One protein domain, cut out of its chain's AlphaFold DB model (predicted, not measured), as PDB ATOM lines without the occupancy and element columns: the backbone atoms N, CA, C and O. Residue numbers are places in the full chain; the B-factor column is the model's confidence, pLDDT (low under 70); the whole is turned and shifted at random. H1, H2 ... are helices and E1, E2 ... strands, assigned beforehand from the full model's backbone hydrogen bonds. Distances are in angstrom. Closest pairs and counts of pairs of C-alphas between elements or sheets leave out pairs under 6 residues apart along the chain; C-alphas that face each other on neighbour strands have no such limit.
ATOM      1  N   GLU A 138      86.885 103.391 131.959       96.12
ATOM      2  CA  GLU A 138      86.065 102.600 131.034       96.12
ATOM      3  C   GLU A 138      84.675 103.223 130.905       96.12
ATOM      4  O   GLU A 138      84.052 103.569 131.909       96.12
ATOM      5  N   LEU A 139      84.183 103.328 129.670       96.94
ATOM      6  CA  LEU A 139      82.814 103.728 129.378       96.94
ATOM      7  C   LEU A 139      82.188 102.766 128.369       96.94
ATOM      8  O   LEU A 139      82.704 102.572 127.264       96.94
ATOM      9  N   ILE A 140      81.052 102.195 128.751       97.12
ATOM     10  CA  ILE A 140      80.306 101.223 127.962       97.12
ATOM     11  C   ILE A 140      79.191 101.937 127.208       97.12
ATOM     12  O   ILE A 140      78.413 102.675 127.798       97.12
ATOM     13  N   SER A 141      79.063 101.702 125.909       97.50
ATOM     14  CA  SER A 141      77.870 102.095 125.153       97.50
ATOM     15  C   SER A 141      77.017 100.857 124.878       97.50
ATOM     16  O   SER A 141      77.395 100.055 124.013       97.50
ATOM     17  N   PRO A 142      75.879 100.679 125.579       95.69
ATOM     18  CA  PRO A 142      74.988  99.550 125.343       95.69
ATOM     19  C   PRO A 142      74.520  99.489 123.884       95.69
ATOM     20  O   PRO A 142      74.002 100.465 123.342       95.69
ATOM     21  N   GLY A 143      74.715  98.349 123.222       96.06
ATOM     22  CA  GLY A 143      74.429  98.160 121.798       96.06
ATOM     23  C   GLY A 143      75.332  98.947 120.838       96.06
ATOM     24  O   GLY A 143      75.044  98.989 119.639       96.06
ATOM     25  N   GLY A 144      76.413  99.566 121.326       96.25
ATOM     26  CA  GLY A 144      77.284 100.465 120.563       96.25
ATOM     27  C   GLY A 144      78.035  99.819 119.395       96.25
ATOM     28  O   GLY A 144      78.564 100.530 118.538       96.25
ATOM     29  N   GLU A 145      78.053  98.487 119.280       94.81
ATOM     30  CA  GLU A 145      78.588  97.810 118.095       94.81
ATOM     31  C   GLU A 145      77.835  98.236 116.825       94.81
ATOM     32  O   GLU A 145      78.458  98.597 115.823       94.81
ATOM     33  N   LYS A 146      76.497  98.268 116.890       94.81
ATOM     34  CA  LYS A 146      75.614  98.596 115.754       94.81
ATOM     35  C   LYS A 146      74.760  99.847 115.972       94.81
ATOM     36  O   LYS A 146      74.136 100.320 115.026       94.81
ATOM     37  N   GLY A 147      74.693 100.345 117.202       94.94
ATOM     38  CA  GLY A 147      73.893 101.496 117.606       94.94
ATOM     39  C   GLY A 147      74.728 102.737 117.927       94.94
ATOM     40  O   GLY A 147      75.902 102.819 117.551       94.94
ATOM     41  N   PRO A 148      74.119 103.716 118.625       94.88
ATOM     42  CA  PRO A 148      74.833 104.864 119.162       94.88
ATOM     43  C   PRO A 148      75.969 104.419 120.081       94.88
ATOM     44  O   PRO A 148      75.800 103.526 120.907       94.88
ATOM     45  N   SER A 149      77.117 105.068 119.956       95.69
ATOM     46  CA  SER A 149      78.260 104.795 120.815       95.69
ATOM     47  C   SER A 149      79.032 106.060 121.147       95.69
ATOM     48  O   SER A 149      79.104 106.991 120.336       95.69
ATOM     49  N   PHE A 150      79.642 106.086 122.325       96.19
ATOM     50  CA  PHE A 150      80.464 107.209 122.736       96.19
ATOM     51  C   PHE A 150      81.688 107.360 121.832       96.19
ATOM     52  O   PHE A 150      82.041 108.487 121.476       96.19
ATOM     53  N   TYR A 151      82.296 106.248 121.400       96.69
ATOM     54  CA  TYR A 151      83.434 106.295 120.491       96.69
ATOM     55  C   TYR A 151      83.053 106.823 119.107       96.69
ATOM     56  O   TYR A 151      83.730 107.707 118.592       96.69
ATOM     57  N   LYS A 152      81.978 106.327 118.484       94.44
ATOM     58  CA  LYS A 152      81.638 106.694 117.093       94.44
ATOM     59  C   LYS A 152      80.902 108.027 116.993       94.44
ATOM     60  O   LYS A 152      81.119 108.744 116.015       94.44
ATOM     61  N   ASN A 153      80.019 108.315 117.952       92.69
ATOM     62  CA  ASN A 153      79.029 109.394 117.877       92.69
ATOM     63  C   ASN A 153      79.231 110.497 118.929       92.69
ATOM     64  O   ASN A 153      78.685 111.583 118.754       92.69
ATOM     65  N   GLY A 154      79.968 110.226 120.008       87.88
ATOM     66  CA  GLY A 154      80.289 111.191 121.062       87.88
ATOM     67  C   GLY A 154      81.691 111.792 120.914       87.88
ATOM     68  O   GLY A 154      82.206 111.952 119.811       87.88
ATOM     69  N   GLY A 155      82.322 112.106 122.051       89.94
ATOM     70  CA  GLY A 155      83.700 112.616 122.104       89.94
ATOM     71  C   GLY A 155      84.782 111.529 122.062       89.94
ATOM     72  O   GLY A 155      85.971 111.840 122.095       89.94
ATOM     73  N   GLY A 156      84.408 110.246 122.009       90.19
ATOM     74  CA  GLY A 156      85.340 109.154 122.278       90.19
ATOM     75  C   GLY A 156      86.493 109.024 121.277       90.19
ATOM     76  O   GLY A 156      87.568 108.598 121.687       90.19
ATOM     77  N   LYS A 157      86.347 109.446 120.009       94.62
ATOM     78  CA  LYS A 157      87.463 109.405 119.030       94.62
ATOM     79  C   LYS A 157      88.689 110.189 119.485       94.62
ATOM     80  O   LYS A 157      89.814 109.739 119.260       94.62
ATOM     81  N   ASP A 158      88.451 111.325 120.129       95.50
ATOM     82  CA  ASP A 158      89.499 112.244 120.567       95.50
ATOM     83  C   ASP A 158      89.953 111.948 122.000       95.50
ATOM     84  O   ASP A 158      91.010 112.406 122.429       95.50
ATOM     85  N   TRP A 159      89.143 111.212 122.767       97.31
ATOM     86  CA  TRP A 159      89.358 111.005 124.200       97.31
ATOM     87  C   TRP A 159      89.912 109.619 124.531       97.31
ATOM     88  O   TRP A 159      90.428 109.427 125.628       97.31
ATOM     89  N   VAL A 160      89.820 108.650 123.619       97.31
ATOM     90  CA  VAL A 160      90.261 107.271 123.859       97.31
ATOM     91  C   VAL A 160      91.779 107.169 124.045       97.31
ATOM     92  O   VAL A 160      92.571 107.867 123.408       97.31
ATOM     93  N   GLN A 161      92.194 106.254 124.913       97.44
ATOM     94  CA  GLN A 161      93.571 105.795 125.007       97.44
ATOM     95  C   GLN A 161      93.978 105.068 123.725       97.44
ATOM     96  O   GLN A 161      93.144 104.532 122.992       97.44
ATOM     97  N   ARG A 162      95.282 105.020 123.467       95.62
ATOM     98  CA  ARG A 162      95.845 104.296 122.328       95.62
ATOM     99  C   ARG A 162      96.857 103.270 122.808       95.62
ATOM    100  O   ARG A 162      97.596 103.535 123.755       95.62
ATOM    101  N   GLY A 163      96.861 102.111 122.160       91.81
ATOM    102  CA  GLY A 163      97.867 101.077 122.364       91.81
ATOM    103  C   GLY A 163      99.245 101.503 121.858       91.81
ATOM    104  O   GLY A 163      99.411 102.557 121.241       91.81
ATOM    105  N   LEU A 164     100.245 100.650 122.094       93.94
ATOM    106  CA  LEU A 164     101.616 100.861 121.606       93.94
ATOM    107  C   LEU A 164     101.704 100.908 120.072       93.94
ATOM    108  O   LEU A 164     102.616 101.513 119.520       93.94
ATOM    109  N   ASP A 165     100.743 100.289 119.393       95.06
ATOM    110  CA  ASP A 165     100.569 100.278 117.939       95.06
ATOM    111  C   ASP A 165      99.774 101.491 117.411       95.06
ATOM    112  O   ASP A 165      99.499 101.592 116.215       95.06
ATOM    113  N   GLY A 166      99.382 102.412 118.297       94.94
ATOM    114  CA  GLY A 166      98.584 103.593 117.976       94.94
ATOM    115  C   GLY A 166      97.085 103.329 117.793       94.94
ATOM    116  O   GLY A 166      96.330 104.290 117.581       94.94
ATOM    117  N   GLN A 167      96.630 102.075 117.901       95.94
ATOM    118  CA  GLN A 167      95.218 101.731 117.744       95.94
ATOM    119  C   GLN A 167      94.390 102.222 118.938       95.94
ATOM    120  O   GLN A 167      94.882 102.229 120.070       95.94
ATOM    121  N   PRO A 168      93.145 102.672 118.712       96.44
ATOM    122  CA  PRO A 168      92.260 103.102 119.790       96.44
ATOM    123  C   PRO A 168      91.915 101.919 120.706       96.44
ATOM    124  O   PRO A 168      91.595 100.832 120.230       96.44
ATOM    125  N   ASN A 169      91.942 102.137 122.022       95.62
ATOM    126  CA  ASN A 169      91.573 101.125 123.010       95.62
ATOM    127  C   ASN A 169      90.042 101.029 123.134       95.62
ATOM    128  O   ASN A 169      89.423 101.597 124.038       95.62
ATOM    129  N   VAL A 170      89.440 100.363 122.152       95.31
ATOM    130  CA  VAL A 170      88.003 100.103 122.058       95.31
ATOM    131  C   VAL A 170      87.807  98.644 121.696       95.31
ATOM    132  O   VAL A 170      88.444  98.138 120.772       95.31
ATOM    133  N   PHE A 171      86.898  97.975 122.388       94.12
ATOM    134  CA  PHE A 171      86.490  96.624 122.039       94.12
ATOM    135  C   PHE A 171      84.988  96.429 122.223       94.12
ATOM    136  O   PHE A 171      84.290  97.280 122.764       94.12
ATOM    137  N   TYR A 172      84.494  95.283 121.764       92.44
ATOM    138  CA  TYR A 172      83.096  94.888 121.897       92.44
ATOM    139  C   TYR A 172      82.981  93.636 122.775       92.44
ATOM    140  O   TYR A 172      83.973  92.928 122.964       92.44
ATOM    141  N   GLY A 173      81.792  93.352 123.319       82.38
ATOM    142  CA  GLY A 173      81.523  92.288 124.312       82.38
ATOM    143  C   GLY A 173      81.811  90.826 123.917       82.38
ATOM    144  O   GLY A 173      81.251  89.897 124.494       82.38
ATOM    145  N   SER A 174      82.663  90.592 122.921       79.31
ATOM    146  CA  SER A 174      83.269  89.300 122.603       79.31
ATOM    147  C   SER A 174      84.592  89.043 123.341       79.31
ATOM    148  O   SER A 174      85.048  87.903 123.334       79.31
ATOM    149  N   LEU A 175      85.206  90.058 123.972       80.56
ATOM    150  CA  LEU A 175      86.541  89.927 124.582       80.56
ATOM    151  C   LEU A 175      86.552  89.668 126.093       80.56
ATOM    152  O   LEU A 175      87.437  88.966 126.578       80.56
ATOM    153  N   VAL A 176      85.606  90.226 126.849       82.00
ATOM    154  CA  VAL A 176      85.578  90.134 128.320       82.00
ATOM    155  C   VAL A 176      84.175  89.816 128.819       82.00
ATOM    156  O   VAL A 176      83.181  90.155 128.185       82.00
ATOM    157  N   VAL A 177      84.086  89.158 129.975       82.94
ATOM    158  CA  VAL A 177      82.822  88.591 130.478       82.94
ATOM    159  C   VAL A 177      81.837  89.623 131.037       82.94
ATOM    160  O   VAL A 177      80.655  89.313 131.157       82.94
ATOM    161  N   TRP A 178      82.304  90.828 131.385       82.75
ATOM    162  CA  TRP A 178      81.498  91.897 131.998       82.75
ATOM    163  C   TRP A 178      80.950  92.930 131.003       82.75
ATOM    164  O   TRP A 178      80.223  93.836 131.416       82.75
ATOM    165  N   VAL A 179      81.286  92.794 129.715       88.88
ATOM    166  CA  VAL A 179      80.727  93.593 128.616       88.88
ATOM    167  C   VAL A 179      79.808  92.685 127.811       88.88
ATOM    168  O   VAL A 179      80.233  91.641 127.314       88.88
ATOM    169  N   ASP A 180      78.530  93.048 127.719       92.31
ATOM    170  CA  ASP A 180      77.536  92.208 127.059       92.31
ATOM    171  C   ASP A 180      77.763  92.181 125.528       92.31
ATOM    172  O   ASP A 180      78.226  93.162 124.936       92.31
ATOM    173  N   PRO A 181      77.452  91.066 124.837       93.81
ATOM    174  CA  PRO A 181      77.591  90.993 123.385       93.81
ATOM    175  C   PRO A 181      76.817  92.109 122.671       93.81
ATOM    176  O   PRO A 181      75.622  92.293 122.903       93.81
ATOM    177  N   GLY A 182      77.491  92.815 121.761       93.94
ATOM    178  CA  GLY A 182      76.939  93.971 121.048       93.94
ATOM    179  C   GLY A 182      77.206  95.325 121.710       93.94
ATOM    180  O   GLY A 182      77.011  96.355 121.062       93.94
ATOM    181  N   ASP A 183      77.678  95.346 122.956       97.00
ATOM    182  CA  ASP A 183      78.062  96.577 123.643       97.00
ATOM    183  C   ASP A 183      79.490  96.979 123.265       97.00
ATOM    184  O   ASP A 183      80.358  96.128 123.053       97.00
ATOM    185  N   GLU A 184      79.727  98.287 123.176       96.81
ATOM    186  CA  GLU A 184      81.064  98.869 123.025       96.81
ATOM    187  C   GLU A 184      81.649  99.169 124.401       96.81
ATOM    188  O   GLU A 184      80.959  99.769 125.217       96.81
ATOM    189  N   SER A 185      82.914  98.839 124.638       96.88
ATOM    190  CA  SER A 185      83.708  99.363 125.748       96.88
ATOM    191  C   SER A 185      84.847 100.204 125.185       96.88
ATOM    192  O   SER A 185      85.657  99.720 124.389       96.88
ATOM    193  N   CYS A 186      84.897 101.475 125.577       96.38
ATOM    194  CA  CYS A 186      85.983 102.380 125.229       96.38
ATOM    195  C   CYS A 186      86.757 102.797 126.481       96.38
ATOM    196  O   CYS A 186      86.170 103.123 127.515       96.38
ATOM    197  N   TRP A 187      88.086 102.791 126.379       97.06
ATOM    198  CA  TRP A 187      88.983 103.165 127.467       97.06
ATOM    199  C   TRP A 187      89.521 104.573 127.243       97.06
ATOM    200  O   TRP A 187      90.230 104.838 126.275       97.06
ATOM    201  N   LEU A 188      89.178 105.494 128.131       97.69
ATOM    202  CA  LEU A 188      89.334 106.932 127.973       97.69
ATOM    203  C   LEU A 188      90.589 107.445 128.679       97.69
ATOM    204  O   LEU A 188      91.030 106.939 129.710       97.69
ATOM    205  N   SER A 189      91.223 108.442 128.079       96.75
ATOM    206  CA  SER A 189      92.469 109.022 128.560       96.75
ATOM    207  C   SER A 189      92.184 110.063 129.644       96.75
ATOM    208  O   SER A 189      91.434 111.009 129.385       96.75
ATOM    209  N   PRO A 190      92.826 109.991 130.826       95.88
ATOM    210  CA  PRO A 190      92.713 111.036 131.847       95.88
ATOM    211  C   PRO A 190      93.420 112.346 131.443       95.88
ATOM    212  O   PRO A 190      93.292 113.350 132.138       95.88
TER     213      PRO A 190
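Overview. This is residues 138 to 190 of the 211 residues of an uncharacterized protein of Streptomyces sp. SID1034 (UniProt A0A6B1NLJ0). Little regular structure: loops surround a small antiparallel sheet, order E1, E3, E2, grazed by two short helices, H1 and H2. E1, H1, H2 and E2 make a split strand-helix-strand unit, E3 lying between its two same-way strands, with a right-handed crossover. The 53 printed residues, 19 in named elements (E1 H1 H2 E2 E3), are mixed in class and compact, radius of gyration of the C-alphas 10.3 A, spans 25 by 22 by 17 A.

Along the chain. E1, residues 138 to 141, 10.1 A long, begins at C-alpha (86.065, 102.600, 131.034). E3, residues 184 to 187, 10.0 A, ends at (88.983, 103.165, 127.467). E2 is residues 170 to 172, H1 150 to 153, H2 156 to 159.

Arrangement. Inner strand E3 is antiparallel to E1, with N 139 and O 186 within hydrogen-bond range at 2.9 A. E2 and E3 form a hairpin, with N 185 and O 171 at 2.8 A. H1 only grazes the sheet; its C-alpha 151 is 6.7 A from C-alpha 186, the closest pair with E3. H2 only grazes it too. Both helices are too short for O i to N i+4 pairs.

Size, cuts and confidence. The printed part has no cut; the E2 to E3 link is long. No printed residue is under 70 in pLDDT.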